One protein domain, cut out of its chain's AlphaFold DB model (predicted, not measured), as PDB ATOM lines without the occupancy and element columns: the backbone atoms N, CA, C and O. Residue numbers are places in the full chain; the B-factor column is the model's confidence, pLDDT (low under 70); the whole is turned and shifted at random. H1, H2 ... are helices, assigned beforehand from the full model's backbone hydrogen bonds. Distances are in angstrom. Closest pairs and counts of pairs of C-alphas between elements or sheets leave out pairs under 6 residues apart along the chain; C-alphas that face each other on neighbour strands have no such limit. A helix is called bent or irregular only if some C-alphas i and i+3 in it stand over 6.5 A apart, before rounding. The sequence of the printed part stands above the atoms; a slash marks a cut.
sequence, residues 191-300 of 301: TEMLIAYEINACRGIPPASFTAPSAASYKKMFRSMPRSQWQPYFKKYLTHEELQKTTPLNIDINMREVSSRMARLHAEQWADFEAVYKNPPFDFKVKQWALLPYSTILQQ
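This is residues 191 to 300 of the 301 residues of the protein "Unannotated" of Lentimonas sp. CC11 (UniProt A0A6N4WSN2). One long helix, H6, forms a spine with a group of helices at each end: H1 and H7 side by side, crosswise to the spine near its last residues, and H3, H4 and H5 gathered loosely about its first half. H2 and its links bridge the two groups, and residues 224 to 229, of which 227 to 229 belong to H4, stick out. The 110 printed residues have seven named helices, H1 to H7 in order, and no named strand; the class is all helix. The whole is loose, with a radius of gyration of the C-alphas of 17.6 A, and only just elongated, with spans of 53 by 27 by 20 A.

H1, residues 191 to 202, touches H7, residues 282 to 298, at a shallow tilt of 23 degrees, the same way; the closest C-alphas, those of Cys 202 and Leu 298, are 6.0 A apart. H1 is close to but not clearly touching H6, residues 251 to 278, and about perpendicular to it at 84 degrees; the C-alphas of Met 193 and Phe 273 come closest, at 7.5 A. H2, residues 207 to 211, only just touches H1, with 3 pairs of C-alphas within 8 A, only at the corner and with residues 197 to 201 of H1 alone; the closest C-alphas are those of Ala 201 and Pro 207, 6.8 A. H2 also only just touches H6, with 3 such pairs, at residues 266 to 270 of H6 alone; the closest C-alphas are those of Thr 211 and Trp 270, 6.1 A. H3, residues 215 to 224, touches residues 255 to 263 of H6 alone, at a steep tilt of 56 degrees, opposite ways; the C-alphas of Ala 215 and Ser 259 are closest, at 4.8 A. H4, residues 227 to 236, is close to but not clearly touching H6, with the C-alphas of Phe 234 and Val 258 closest at 6.7 A. H5, residues 240 to 245, touches no helix; it is only just apart from H6, at 8.3 A. Every O i to N i+4 pair is within hydrogen-bond range in H1, H2, H3, H5 and H6; in H4 4 of 6 are, in H7 10 of 13.

H1 begins at C-alpha 191, (145.247, 156.956, 184.430), and is 16.6 A long from first to last C-alpha. H2 measures 6.0 A, H3 14.4 A, H4 14.2 A and H5 8.9 A. H6 runs 39.9 A from C-alpha 251 at (120.522, 171.083, 165.975). H7, 24.1 A long, has a kink of 43 degrees near residue 291 and ends at C-alpha 298, (137.560, 142.136, 194.550). H4 and H7 are only just irregular: C-alphas 229 and 232 are 7.0 A apart, and C-alphas 290 and 293 6.9 A.

The two C-alphas farthest apart, those of Lys 245 and Gln 300, are 54.8 A apart. The printed part has no cut, and its six links are tight. The mean pLDDT of the printed part is 79.9; it is under 70 at residues 202 to 204, 206 to 212 and 294 to 300.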
ATOM      1  N   THR A 191     145.373 157.376 183.021       87.06
ATOM      2  CA  THR A 191     145.247 156.956 184.430       87.06
ATOM      3  C   THR A 191     143.776 156.850 184.829       87.06
ATOM      4  O   THR A 191     143.370 155.873 185.446       87.06
ATOM      5  N   GLU A 192     142.959 157.825 184.432       84.25
ATOM      6  CA  GLU A 192     141.517 157.837 184.671       84.25
ATOM      7  C   GLU A 192     140.829 156.662 183.963       84.25
ATOM      8  O   GLU A 192     139.982 156.001 184.561       84.25
ATOM      9  N   MET A 193     141.248 156.354 182.727       84.31
ATOM     10  CA  MET A 193     140.778 155.174 181.987       84.31
ATOM     11  C   MET A 193     141.135 153.878 182.703       84.31
ATOM     12  O   MET A 193     140.279 153.010 182.826       84.31
ATOM     13  N   LEU A 194     142.368 153.762 183.206       86.94
ATOM     14  CA  LEU A 194     142.830 152.587 183.939       86.94
ATOM     15  C   LEU A 194     142.001 152.365 185.210       86.94
ATOM     16  O   LEU A 194     141.497 151.269 185.437       86.94
ATOM     17  N   ILE A 195     141.830 153.419 186.010       83.44
ATOM     18  CA  ILE A 195     141.039 153.376 187.242       83.44
ATOM     19  C   ILE A 195     139.588 152.990 186.918       83.44
ATOM     20  O   ILE A 195     139.036 152.093 187.550       83.44
ATOM     21  N   ALA A 196     138.978 153.619 185.909       79.81
ATOM     22  CA  ALA A 196     137.613 153.309 185.495       79.81
ATOM     23  C   ALA A 196     137.468 151.870 184.980       79.81
ATOM     24  O   ALA A 196     136.495 151.202 185.322       79.81
ATOM     25  N   TYR A 197     138.435 151.391 184.193       81.12
ATOM     26  CA  TYR A 197     138.466 150.035 183.654       81.12
ATOM     27  C   TYR A 197     138.500 148.988 184.769       81.12
ATOM     28  O   TYR A 197     137.615 148.137 184.829       81.12
ATOM     29  N   GLU A 198     139.459 149.097 185.692       79.19
ATOM     30  CA  GLU A 198     139.615 148.156 186.807       79.19
ATOM     31  C   GLU A 198     138.407 148.199 187.753       79.19
ATOM     32  O   GLU A 198     137.862 147.161 188.120       79.19
ATOM     33  N   ILE A 199     137.910 149.392 188.099       75.56
ATOM     34  CA  ILE A 199     136.750 149.529 188.993       75.56
ATOM     35  C   ILE A 199     135.481 148.969 188.350       75.56
ATOM     36  O   ILE A 199     134.704 148.295 189.024       75.56
ATOM     37  N   ASN A 200     135.236 149.239 187.065       73.38
ATOM     38  CA  ASN A 200     134.059 148.708 186.377       73.38
ATOM     39  C   ASN A 200     134.143 147.192 186.185       73.38
ATOM     40  O   ASN A 200     133.124 146.522 186.353       73.38
ATOM     41  N   ALA A 201     135.338 146.649 185.928       73.19
ATOM     42  CA  ALA A 201     135.561 145.207 185.941       73.19
ATOM     43  C   ALA A 201     135.205 144.609 187.313       73.19
ATOM     44  O   ALA A 201     134.477 143.621 187.381       73.19
ATOM     45  N   CYS A 202     135.608 145.263 188.405       68.50
ATOM     46  CA  CYS A 202     135.253 144.836 189.760       68.50
ATOM     47  C   CYS A 202     133.757 144.986 190.087       68.50
ATOM     48  O   CYS A 202     133.226 144.244 190.904       68.50
ATOM     49  N   ARG A 203     133.050 145.920 189.440       66.69
ATOM     50  CA  ARG A 203     131.582 146.044 189.526       66.69
ATOM     51  C   ARG A 203     130.843 144.949 188.741       66.69
ATOM     52  O   ARG A 203     129.616 144.967 188.704       66.69
ATOM     53  N   GLY A 204     131.560 144.053 188.059       66.62
ATOM     54  CA  GLY A 204     130.975 143.062 187.156       66.62
ATOM     55  C   GLY A 204     130.362 143.678 185.894       66.62
ATOM     56  O   GLY A 204     129.579 143.021 185.212       66.62
ATOM     57  N   ILE A 205     130.689 144.938 185.575       70.00
ATOM     58  CA  ILE A 205     130.217 145.590 184.353       70.00
ATOM     59  C   ILE A 205     131.091 145.087 183.200       70.00
ATOM     60  O   ILE A 205     132.311 145.282 183.235       70.00
ATOM     61  N   PRO A 206     130.505 144.477 182.154       68.56
ATOM     62  CA  PRO A 206     131.273 144.029 181.003       68.56
ATOM     63  C   PRO A 206     132.040 145.200 180.366       68.56
ATOM     64  O   PRO A 206     131.432 146.249 180.134       68.56
ATOM     65  N   PRO A 207     133.330 145.033 180.011       69.50
ATOM     66  CA  PRO A 207     134.131 146.069 179.353       69.50
ATOM     67  C   PRO A 207     133.416 146.749 178.182       69.50
ATOM     68  O   PRO A 207     133.326 147.974 178.126       69.50
ATOM     69  N   ALA A 208     132.786 145.954 177.312       67.56
ATOM     70  CA  ALA A 208     132.055 146.444 176.145       67.56
ATOM     71  C   ALA A 208     130.955 147.475 176.472       67.56
ATOM     72  O   ALA A 208     130.622 148.306 175.629       67.56
ATOM     73  N   SER A 209     130.391 147.447 177.684       64.75
ATOM     74  CA  SER A 209     129.315 148.352 178.093       64.75
ATOM     75  C   SER A 209     129.786 149.783 178.364       64.75
ATOM     76  O   SER A 209     128.976 150.699 178.245       64.75
ATOM     77  N   PHE A 210     131.062 149.995 178.709       66.25
ATOM     78  CA  PHE A 210     131.586 151.316 179.084       66.25
ATOM     79  C   PHE A 210     132.761 151.798 178.224       66.25
ATOM     80  O   PHE A 210     133.092 152.981 178.276       66.25
ATOM     81  N   THR A 211     133.375 150.931 177.414       68.19
ATOM     82  CA  THR A 211     134.491 151.312 176.531       68.19
ATOM     83  C   THR A 211     134.039 151.786 175.144       68.19
ATOM     84  O   THR A 211     134.716 152.594 174.515       68.19
ATOM     85  N   ALA A 212     132.858 151.381 174.660       69.31
ATOM     86  CA  ALA A 212     132.406 151.723 173.303       69.31
ATOM     87  C   ALA A 212     130.917 152.127 173.223       69.31
ATOM     88  O   ALA A 212     130.096 151.390 172.667       69.31
ATOM     89  N   PRO A 213     130.524 153.311 173.734       76.00
ATOM     90  CA  PRO A 213     129.161 153.800 173.581       76.00
ATOM     91  C   PRO A 213     128.848 154.064 172.102       76.00
ATOM     92  O   PRO A 213     129.610 154.712 171.384       76.00
ATOM     93  N   SER A 214     127.692 153.591 171.637       79.88
ATOM     94  CA  SER A 214     127.254 153.827 170.257       79.88
ATOM     95  C   SER A 214     126.881 155.298 170.015       79.88
ATOM     96  O   SER A 214     126.426 155.998 170.923       79.88
ATOM     97  N   ALA A 215     126.944 155.761 168.762       84.81
ATOM     98  CA  ALA A 215     126.415 157.077 168.383       84.81
ATOM     99  C   ALA A 215     124.924 157.238 168.758       84.81
ATOM    100  O   ALA A 215     124.477 158.322 169.135       84.81
ATOM    101  N   ALA A 216     124.147 156.150 168.715       83.81
ATOM    102  CA  ALA A 216     122.759 156.144 169.170       83.81
ATOM    103  C   ALA A 216     122.641 156.386 170.687       83.81
ATOM    104  O   ALA A 216     121.733 157.102 171.116       83.81
ATOM    105  N   SER A 217     123.577 155.859 171.482       78.88
ATOM    106  CA  SER A 217     123.660 156.088 172.930       78.88
ATOM    107  C   SER A 217     123.913 157.566 173.243       78.88
ATOM    108  O   SER A 217     123.153 158.158 174.009       78.88
ATOM    109  N   TYR A 218     124.890 158.202 172.581       81.38
ATOM    110  CA  TYR A 218     125.141 159.648 172.723       81.38
ATOM    111  C   TYR A 218     123.935 160.490 172.291       81.38
ATOM    112  O   TYR A 218     123.558 161.450 172.962       81.38
ATOM    113  N   LYS A 219     123.257 160.102 171.206       83.75
ATOM    114  CA  LYS A 219     122.050 160.799 170.749       83.75
ATOM    115  C   LYS A 219     120.901 160.694 171.755       83.75
ATOM    116  O   LYS A 219     120.203 161.679 171.992       83.75
ATOM    117  N   LYS A 220     120.686 159.510 172.340       82.12
ATOM    118  CA  LYS A 220     119.676 159.296 173.389       82.12
ATOM    119  C   LYS A 220     119.983 160.164 174.610       82.12
ATOM    120  O   LYS A 220     119.080 160.813 175.125       82.12
ATOM    121  N   MET A 221     121.255 160.241 174.985       78.00
ATOM    122  CA  MET A 221     121.746 161.077 176.073       78.00
ATOM    123  C   MET A 221     121.506 162.579 175.830       78.00
ATOM    124  O   MET A 221     120.949 163.259 176.692       78.00
ATOM    125  N   PHE A 222     121.851 163.110 174.651       80.44
ATOM    126  CA  PHE A 222     121.582 164.518 174.315       80.44
ATOM    127  C   PHE A 222     120.091 164.878 174.397       80.44
ATOM    128  O   PHE A 222     119.746 166.016 174.703       80.44
ATOM    129  N   ARG A 223     119.206 163.911 174.133       81.00
ATOM    130  CA  ARG A 223     117.750 164.089 174.217       81.00
ATOM    131  C   ARG A 223     117.209 163.989 175.638       81.00
ATOM    132  O   ARG A 223     116.206 164.630 175.931       81.00
ATOM    133  N   SER A 224     117.832 163.187 176.498       78.25
ATOM    134  CA  SER A 224     117.410 163.030 177.893       78.25
ATOM    135  C   SER A 224     117.926 164.139 178.809       78.25
ATOM    136  O   SER A 224     117.377 164.336 179.888       78.25
ATOM    137  N   MET A 225     118.979 164.854 178.405       74.81
ATOM    138  CA  MET A 225     119.600 165.902 179.210       74.81
ATOM    139  C   MET A 225     119.101 167.314 178.815       74.81
ATOM    140  O   MET A 225     118.933 167.600 177.626       74.81
ATOM    141  N   PRO A 226     118.918 168.248 179.773       79.62
ATOM    142  CA  PRO A 226     118.659 169.654 179.471       79.62
ATOM    143  C   PRO A 226     119.774 170.297 178.637       79.62
ATOM    144  O   PRO A 226     120.963 170.068 178.870       79.62
ATOM    145  N   ARG A 227     119.399 171.188 177.712       74.75
ATOM    146  CA  ARG A 227     120.344 171.848 176.791       74.75
ATOM    147  C   ARG A 227     121.486 172.576 177.490       74.75
ATOM    148  O   ARG A 227     122.607 172.516 177.003       74.75
ATOM    149  N   SER A 228     121.236 173.209 178.632       77.31
ATOM    150  CA  SER A 228     122.271 173.885 179.427       77.31
ATOM    151  C   SER A 228     123.392 172.947 179.885       77.31
ATOM    152  O   SER A 228     124.542 173.370 179.968       77.31
ATOM    153  N   GLN A 229     123.072 171.681 180.150       72.44
ATOM    154  CA  GLN A 229     124.019 170.705 180.676       72.44
ATOM    155  C   GLN A 229     124.836 170.047 179.558       72.44
ATOM    156  O   GLN A 229     126.044 169.883 179.705       72.44
ATOM    157  N   TRP A 230     124.227 169.731 178.406       76.94
ATOM    158  CA  TRP A 230     124.960 169.079 177.313       76.94
ATOM    159  C   TRP A 230     125.603 170.040 176.305       76.94
ATOM    160  O   TRP A 230     126.526 169.644 175.588       76.94
ATOM    161  N   GLN A 231     125.161 171.301 176.231       79.62
ATOM    162  CA  GLN A 231     125.683 172.296 175.284       79.62
ATOM    163  C   GLN A 231     127.214 172.468 175.331       79.62
ATOM    164  O   GLN A 231     127.805 172.566 174.253       79.62
ATOM    165  N   PRO A 232     127.887 172.492 176.502       79.06
ATOM    166  CA  PRO A 232     129.347 172.590 176.557       79.06
ATOM    167  C   PRO A 232     130.039 171.421 175.846       79.06
ATOM    168  O   PRO A 232     130.966 171.629 175.067       79.06
ATOM    169  N   TYR A 233     129.539 170.202 176.056       73.06
ATOM    170  CA  TYR A 233     130.070 168.992 175.433       73.06
ATOM    171  C   TYR A 233     129.846 169.014 173.930       73.06
ATOM    172  O   TYR A 233     130.778 168.804 173.168       73.06
ATOM    173  N   PHE A 234     128.638 169.358 173.495       80.19
ATOM    174  CA  PHE A 234     128.292 169.438 172.083       80.19
ATOM    175  C   PHE A 234     129.173 170.429 171.312       80.19
ATOM    176  O   PHE A 234     129.663 170.106 170.233       80.19
ATOM    177  N   LYS A 235     129.452 171.603 171.892       82.56
ATOM    178  CA  LYS A 235     130.332 172.607 171.278       82.56
ATOM    179  C   LYS A 235     131.779 172.129 171.113       82.56
ATOM    180  O   LYS A 235     132.425 172.548 170.162       82.56
ATOM    181  N   LYS A 236     132.279 171.256 171.997       82.69
ATOM    182  CA  LYS A 236     133.655 170.725 171.948       82.69
ATOM    183  C   LYS A 236     133.945 169.923 170.671       82.69
ATOM    184  O   LYS A 236     135.094 169.846 170.257       82.69
ATOM    185  N   TYR A 237     132.918 169.327 170.064       85.50
ATOM    186  CA  TYR A 237     133.043 168.425 168.910       85.50
ATOM    187  C   TYR A 237     132.652 169.062 167.571       85.50
ATOM    188  O   TYR A 237     132.668 168.389 166.534       85.50
ATOM    189  N   LEU A 238     132.293 170.342 167.594       85.38
ATOM    190  CA  LEU A 238     132.008 171.124 166.401       85.38
ATOM    191  C   LEU A 238     133.250 171.905 165.975       85.38
ATOM    192  O   LEU A 238     134.001 172.416 166.808       85.38
ATOM    193  N   THR A 239     133.440 172.039 164.667       85.12
ATOM    194  CA  THR A 239     134.437 172.957 164.115       85.12
ATOM    195  C   THR A 239     133.998 174.408 164.320       85.12
ATOM    196  O   THR A 239     132.829 174.702 164.589       85.12
ATOM    197  N   HIS A 240     134.934 175.348 164.166       82.56
ATOM    198  CA  HIS A 240     134.624 176.774 164.284       82.56
ATOM    199  C   HIS A 240     133.526 177.215 163.298       82.56
ATOM    200  O   HIS A 240     132.631 177.976 163.661       82.56
ATOM    201  N   GLU A 241     133.541 176.678 162.078       83.25
ATOM    202  CA  GLU A 241     132.535 176.970 161.053       83.25
ATOM    203  C   GLU A 241     131.158 176.381 161.388       83.25
ATOM    204  O   GLU A 241     130.130 177.028 161.177       83.25
ATOM    205  N   GLU A 242     131.112 175.167 161.938       83.94
ATOM    206  CA  GLU A 242     129.860 174.521 162.346       83.94
ATOM    207  C   GLU A 242     129.230 175.220 163.552       83.94
ATOM    208  O   GLU A 242     128.006 175.360 163.621       83.94
ATOM    209  N   LEU A 243     130.054 175.709 164.483       82.50
ATOM    210  CA  LEU A 243     129.609 176.507 165.627       82.50
ATOM    211  C   LEU A 243     128.877 177.774 165.180       82.50
ATOM    212  O   LEU A 243     127.805 178.065 165.708       82.50
ATOM    213  N   GLN A 244     129.417 178.489 164.190       79.81
ATOM    214  CA  GLN A 244     128.803 179.706 163.647       79.81
ATOM    215  C   GLN A 244     127.489 179.423 162.905       79.81
ATOM    216  O   GLN A 244     126.578 180.248 162.919       79.81
ATOM    217  N   LYS A 245     127.372 178.246 162.282       80.00
ATOM    218  CA  LYS A 245     126.190 177.830 161.511       80.00
ATOM    219  C   LYS A 245     125.148 177.080 162.348       80.00
ATOM    220  O   LYS A 245     124.089 176.732 161.829       80.00
ATOM    221  N   THR A 246     125.417 176.799 163.623       79.25
ATOM    222  CA  THR A 246     124.491 176.053 164.487       79.25
ATOM    223  C   THR A 246     123.306 176.932 164.892       79.25
ATOM    224  O   THR A 246     123.456 177.937 165.581       79.25
ATOM    225  N   THR A 247     122.103 176.506 164.527       76.00
ATOM    226  CA  THR A 247     120.822 177.146 164.846       76.00
ATOM    227  C   THR A 247     119.909 176.158 165.581       76.00
ATOM    228  O   THR A 247     120.159 174.952 165.577       76.00
ATOM    229  N   PRO A 248     118.821 176.613 166.227       76.19
ATOM    230  CA  PRO A 248     117.826 175.698 166.789       76.19
ATOM    231  C   PRO A 248     117.224 174.729 165.756       76.19
ATOM    232  O   PRO A 248     116.829 173.633 166.131       76.19
ATOM    233  N   LEU A 249     117.191 175.107 164.473       75.12
ATOM    234  CA  LEU A 249     116.571 174.336 163.389       75.12
ATOM    235  C   LEU A 249     117.453 173.189 162.868       75.12
ATOM    236  O   LEU A 249     116.928 172.164 162.446       75.12
ATOM    237  N   ASN A 250     118.781 173.330 162.902       81.62
ATOM    238  CA  ASN A 250     119.712 172.293 162.426       81.62
ATOM    239  C   ASN A 250     120.356 171.481 163.559       81.62
ATOM    240  O   ASN A 250     121.242 170.657 163.319       81.62
ATOM    241  N   ILE A 251     119.900 171.681 164.797       81.25
ATOM    242  CA  ILE A 251     120.522 171.083 165.975       81.25
ATOM    243  C   ILE A 251     120.443 169.558 165.974       81.25
ATOM    244  O   ILE A 251     121.411 168.909 166.348       81.25
ATOM    245  N   ASP A 252     119.345 168.978 165.481       79.75
ATOM    246  CA  ASP A 252     119.176 167.526 165.373       79.75
ATOM    247  C   ASP A 252     120.114 166.896 164.330       79.75
ATOM    248  O   ASP A 252     120.572 165.762 164.501       79.75
ATOM    249  N   ILE A 253     120.415 167.632 163.253       83.38
ATOM    250  CA  ILE A 253     121.377 167.219 162.222       83.38
ATOM    251  C   ILE A 253     122.785 167.256 162.821       83.38
ATOM    252  O   ILE A 253     123.496 166.252 162.784       83.38
ATOM    253  N   ASN A 254     123.142 168.362 163.477       84.44
ATOM    254  CA  ASN A 254     124.435 168.511 164.142       84.44
ATOM    255  C   ASN A 254     124.600 167.513 165.303       84.44
ATOM    256  O   ASN A 254     125.694 167.008 165.521       84.44
ATOM    257  N   MET A 255     123.523 167.146 166.007       85.62
ATOM    258  CA  MET A 255     123.539 166.089 167.029       85.62
ATOM    259  C   MET A 255     123.906 164.731 166.461       85.62
ATOM    260  O   MET A 255     124.618 163.983 167.129       85.62
ATOM    261  N   ARG A 256     123.440 164.394 165.256       87.56
ATOM    262  CA  ARG A 256     123.829 163.139 164.603       87.56
ATOM    263  C   ARG A 256     125.333 163.117 164.348       87.56
ATOM    264  O   ARG A 256     125.989 162.154 164.727       87.56
ATOM    265  N   GLU A 257     125.852 164.189 163.766       88.50
ATOM    266  CA  GLU A 257     127.268 164.316 163.419       88.50
ATOM    267  C   GLU A 257     128.166 164.318 164.665       88.50
ATOM    268  O   GLU A 257     129.100 163.522 164.769       88.50
ATOM    269  N   VAL A 258     127.827 165.130 165.671       89.12
ATOM    270  CA  VAL A 258     128.541 165.183 166.954       89.12
ATOM    271  C   VAL A 258     128.529 163.825 167.652       89.12
ATOM    272  O   VAL A 258     129.572 163.377 168.117       89.12
ATOM    273  N   SER A 259     127.388 163.130 167.681       88.31
ATOM    274  CA  SER A 259     127.296 161.805 168.309       88.31
ATOM    275  C   SER A 259     128.196 160.775 167.620       88.31
ATOM    276  O   SER A 259     128.831 159.970 168.299       88.31
ATOM    277  N   SER A 260     128.288 160.812 166.286       89.25
ATOM    278  CA  SER A 260     129.203 159.952 165.523       89.25
ATOM    279  C   SER A 260     130.669 160.265 165.828       89.25
ATOM    280  O   SER A 260     131.456 159.345 166.048       89.25
ATOM    281  N   ARG A 261     131.038 161.550 165.901       88.75
ATOM    282  CA  ARG A 261     132.404 161.980 166.248       88.75
ATOM    283  C   ARG A 261     132.791 161.586 167.669       88.75
ATOM    284  O   ARG A 261     133.904 161.114 167.875       88.75
ATOM    285  N   MET A 262     131.876 161.741 168.624       84.81
ATOM    286  CA  MET A 262     132.079 161.318 170.011       84.81
ATOM    287  C   MET A 262     132.301 159.809 170.110       84.81
ATOM    288  O   MET A 262     133.274 159.387 170.724       84.81
ATOM    289  N   ALA A 263     131.450 159.010 169.458       84.50
ATOM    290  CA  ALA A 263     131.589 157.555 169.450       84.50
ATOM    291  C   ALA A 263     132.913 157.102 168.825       84.50
ATOM    292  O   ALA A 263     133.593 156.250 169.393       84.50
ATOM    293  N   ARG A 264     133.310 157.709 167.697       87.25
ATOM    294  CA  ARG A 264     134.584 157.398 167.043       87.25
ATOM    295  C   ARG A 264     135.775 157.750 167.933       87.25
ATOM    296  O   ARG A 264     136.618 156.891 168.159       87.25
ATOM    297  N   LEU A 265     135.815 158.969 168.476       85.56
ATOM    298  CA  LEU A 265     136.912 159.403 169.342       85.56
ATOM    299  C   LEU A 265     137.028 158.519 170.586       85.56
ATOM    300  O   LEU A 265     138.128 158.165 170.986       85.56
ATOM    301  N   HIS A 266     135.902 158.160 171.202       83.25
ATOM    302  CA  HIS A 266     135.923 157.302 172.380       83.25
ATOM    303  C   HIS A 266     136.452 155.904 172.037       83.25
ATOM    304  O   HIS A 266     137.299 155.384 172.756       83.25
ATOM    305  N   ALA A 267     136.023 155.326 170.910       84.00
ATOM    306  CA  ALA A 267     136.548 154.048 170.436       84.00
ATOM    307  C   ALA A 267     138.062 154.103 170.160       84.00
ATOM    308  O   ALA A 267     138.779 153.192 170.565       84.00
ATOM    309  N   GLU A 268     138.555 155.176 169.532       87.25
ATOM    310  CA  GLU A 268     139.990 155.411 169.305       87.25
ATOM    311  C   GLU A 268     140.756 155.496 170.638       87.25
ATOM    312  O   GLU A 268     141.719 154.762 170.844       87.25
ATOM    313  N   GLN A 269     140.276 156.308 171.588       86.50
ATOM    314  CA  GLN A 269     140.888 156.449 172.915       86.50
ATOM    315  C   GLN A 269     140.974 155.114 173.666       86.50
ATOM    316  O   GLN A 269     141.984 154.832 174.313       86.50
ATOM    317  N   TRP A 270     139.928 154.285 173.591       85.62
ATOM    318  CA  TRP A 270     139.922 152.970 174.232       85.62
ATOM    319  C   TRP A 270     140.800 151.950 173.519       85.62
ATOM    320  O   TRP A 270     141.464 151.171 174.197       85.62
ATOM    321  N   ALA A 271     140.868 151.976 172.188       86.81
ATOM    322  CA  ALA A 271     141.798 151.134 171.442       86.81
ATOM    323  C   ALA A 271     143.259 151.462 171.800       86.81
ATOM    324  O   ALA A 271     144.047 150.553 172.079       86.81
ATOM    325  N   ASP A 272     143.597 152.753 171.882       89.31
ATOM    326  CA  ASP A 272     144.916 153.221 172.316       89.31
ATOM    327  C   ASP A 272     145.216 152.789 173.757       89.31
ATOM    328  O   ASP A 272     146.306 152.293 174.061       89.31
ATOM    329  N   PHE A 273     144.237 152.932 174.654       89.94
ATOM    330  CA  PHE A 273     144.347 152.456 176.028       89.94
ATOM    331  C   PHE A 273     144.589 150.947 176.094       89.94
ATOM    332  O   PHE A 273     145.481 150.521 176.820       89.94
ATOM    333  N   GLU A 274     143.844 150.128 175.348       88.00
ATOM    334  CA  GLU A 274     144.005 148.671 175.366       88.00
ATOM    335  C   GLU A 274     145.386 148.236 174.871       88.00
ATOM    336  O   GLU A 274     145.972 147.295 175.418       88.00
ATOM    337  N   ALA A 275     145.923 148.918 173.857       89.25
ATOM    338  CA  ALA A 275     147.277 148.674 173.376       89.25
ATOM    339  C   ALA A 275     148.317 148.940 174.478       89.25
ATOM    340  O   ALA A 275     149.196 148.104 174.715       89.25
ATOM    341  N   VAL A 276     148.176 150.061 175.198       90.06
ATOM    342  CA  VAL A 276     149.038 150.410 176.342       90.06
ATOM    343  C   VAL A 276     148.823 149.456 177.516       90.06
ATOM    344  O   VAL A 276     149.790 149.027 178.133       90.06
ATOM    345  N   TYR A 277     147.586 149.067 177.813       89.31
ATOM    346  CA  TYR A 277     147.259 148.176 178.924       89.31
ATOM    347  C   TYR A 277     147.878 146.782 178.745       89.31
ATOM    348  O   TYR A 277     148.379 146.211 179.715       89.31
ATOM    349  N   LYS A 278     147.891 146.255 177.509       88.38
ATOM    350  CA  LYS A 278     148.503 144.956 177.165       88.38
ATOM    351  C   LYS A 278     150.031 144.994 177.205       88.38
ATOM    352  O   LYS A 278     150.644 144.035 177.665       88.38
ATOM    353  N   ASN A 279     150.642 146.094 176.759       90.38
ATOM    354  CA  ASN A 279     152.097 146.286 176.756       90.38
ATOM    355  C   ASN A 279     152.493 147.573 177.507       90.38
ATOM    356  O   ASN A 279     152.912 148.554 176.887       90.38
ATOM    357  N   PRO A 280     152.370 147.585 178.845       89.88
ATOM    358  CA  PRO A 280     152.447 148.819 179.612       89.88
ATOM    359  C   PRO A 280     153.889 149.314 179.794       89.88
ATOM    360  O   PRO A 280     154.772 148.531 180.171       89.88
ATOM    361  N   PRO A 281     154.153 150.624 179.603       92.19
ATOM    362  CA  PRO A 281     155.409 151.234 180.025       92.19
ATOM    363  C   PRO A 281     155.527 151.207 181.556       92.19
ATOM    364  O   PRO A 281     154.540 151.035 182.270       92.19
ATOM    365  N   PHE A 282     156.740 151.394 182.083       90.25
ATOM    366  CA  PHE A 282     157.015 151.225 183.517       90.25
ATOM    367  C   PHE A 282     156.114 152.072 184.435       90.25
ATOM    368  O   PHE A 282     155.547 151.532 185.378       90.25
ATOM    369  N   ASP A 283     155.916 153.362 184.143       87.81
ATOM    370  CA  ASP A 283     155.014 154.224 184.930       87.81
ATOM    371  C   ASP A 283     153.568 153.689 184.944       87.81
ATOM    372  O   ASP A 283     152.902 153.658 185.978       87.81
ATOM    373  N   PHE A 284     153.095 153.172 183.808       88.50
ATOM    374  CA  PHE A 284     151.764 152.577 183.718       88.50
ATOM    375  C   PHE A 284     151.670 151.256 184.495       88.50
ATOM    376  O   PHE A 284     150.667 151.018 185.165       88.50
ATOM    377  N   LYS A 285     152.739 150.444 184.503       89.00
ATOM    378  CA  LYS A 285     152.830 149.243 185.352       89.00
ATOM    379  C   LYS A 285     152.731 149.583 186.834       89.00
ATOM    380  O   LYS A 285     152.028 148.893 187.561       89.00
ATOM    381  N   VAL A 286     153.391 150.652 187.284       88.25
ATOM    382  CA  VAL A 286     153.303 151.099 188.685       88.25
ATOM    383  C   VAL A 286     151.862 151.467 189.043       88.25
ATOM    384  O   VAL A 286     151.383 151.076 190.105       88.25
ATOM    385  N   LYS A 287     151.142 152.151 188.147       88.69
ATOM    386  CA  LYS A 287     149.720 152.484 188.336       88.69
ATOM    387  C   LYS A 287     148.829 151.237 188.351       88.69
ATOM    388  O   LYS A 287     147.968 151.130 189.218       88.69
ATOM    389  N   GLN A 288     149.067 150.269 187.462       87.19
ATOM    390  CA  GLN A 288     148.384 148.966 187.493       87.19
ATOM    391  C   GLN A 288     148.646 148.230 188.817       87.19
ATOM    392  O   GLN A 288     147.714 147.739 189.445       87.19
ATOM    393  N   TRP A 289     149.891 148.212 189.300       84.50
ATOM    394  CA  TRP A 289     150.238 147.619 190.595       84.50
ATOM    395  C   TRP A 289     149.601 148.340 191.776       84.50
ATOM    396  O   TRP A 289     149.171 147.688 192.722       84.50
ATOM    397  N   ALA A 290     149.488 149.664 191.719       82.56
ATOM    398  CA  ALA A 290     148.779 150.434 192.733       82.56
ATOM    399  C   ALA A 290     147.266 150.135 192.753       82.56
ATOM    400  O   ALA A 290     146.620 150.354 193.780       82.56
ATOM    401  N   LEU A 291     146.709 149.612 191.650       81.56
ATOM    402  CA  LEU A 291     145.334 149.111 191.573       81.56
ATOM    403  C   LEU A 291     145.187 147.639 191.962       81.56
ATOM    404  O   LEU A 291     144.080 147.247 192.320       81.56
ATOM    405  N   LEU A 292     146.260 146.839 191.966       79.00
ATOM    406  CA  LEU A 292     146.185 145.414 192.317       79.00
ATOM    407  C   LEU A 292     145.481 145.151 193.650       79.00
ATOM    408  O   LEU A 292     144.636 144.264 193.672       79.00
ATOM    409  N   PRO A 293     145.742 145.889 194.747       72.25
ATOM    410  CA  PRO A 293     145.018 145.672 195.998       72.25
ATOM    411  C   PRO A 293     143.503 145.851 195.856       72.25
ATOM    412  O   PRO A 293     142.747 145.215 196.577       72.25
ATOM    413  N   TYR A 294     143.057 146.697 194.929       68.25
ATOM    414  CA  TYR A 294     141.641 146.878 194.633       68.25
ATOM    415  C   TYR A 294     141.122 145.703 193.797       68.25
ATOM    416  O   TYR A 294     140.137 145.089 194.186       68.25
ATOM    417  N   SER A 295     141.804 145.318 192.711       65.12
ATOM    418  CA  SER A 295     141.327 144.254 191.811       65.12
ATOM    419  C   SER A 295     141.458 142.832 192.376       65.12
ATOM    420  O   SER A 295     140.550 142.024 192.201       65.12
ATOM    421  N   THR A 296     142.533 142.512 193.101       64.75
ATOM    422  CA  THR A 296     142.749 141.167 193.678       64.75
ATOM    423  C   THR A 296     141.846 140.863 194.866       64.75
ATOM    424  O   THR A 296     141.372 139.737 194.976       64.75
ATOM    425  N   ILE A 297     141.563 141.841 195.732       54.78
ATOM    426  CA  ILE A 297     140.626 141.636 196.848       54.78
ATOM    427  C   ILE A 297     139.181 141.544 196.324       54.78
ATOM    428  O   ILE A 297     138.357 140.846 196.908       54.78
ATOM    429  N   LEU A 298     138.880 142.180 195.187       49.72
ATOM    430  CA  LEU A 298     137.560 142.136 194.550       49.72
ATOM    431  C   LEU A 298     137.296 140.865 193.728       49.72
ATOM    432  O   LEU A 298     136.138 140.507 193.562       49.72
ATOM    433  N   GLN A 299     138.334 140.172 193.245       50.28
ATOM    434  CA  GLN A 299     138.209 138.902 192.503       50.28
ATOM    435  C   GLN A 299     138.093 137.653 193.396       50.28
ATOM    436  O   GLN A 299     137.835 136.567 192.882       50.28
ATOM    437  N   GLN A 300     138.331 137.773 194.707       46.69
ATOM    438  CA  GLN A 300     138.227 136.660 195.664       46.69
ATOM    439  C   GLN A 300     136.824 136.510 196.291       46.69
ATOM    440  O   GLN A 300     136.658 135.720 197.221       46.69
TER     441      GLN A 300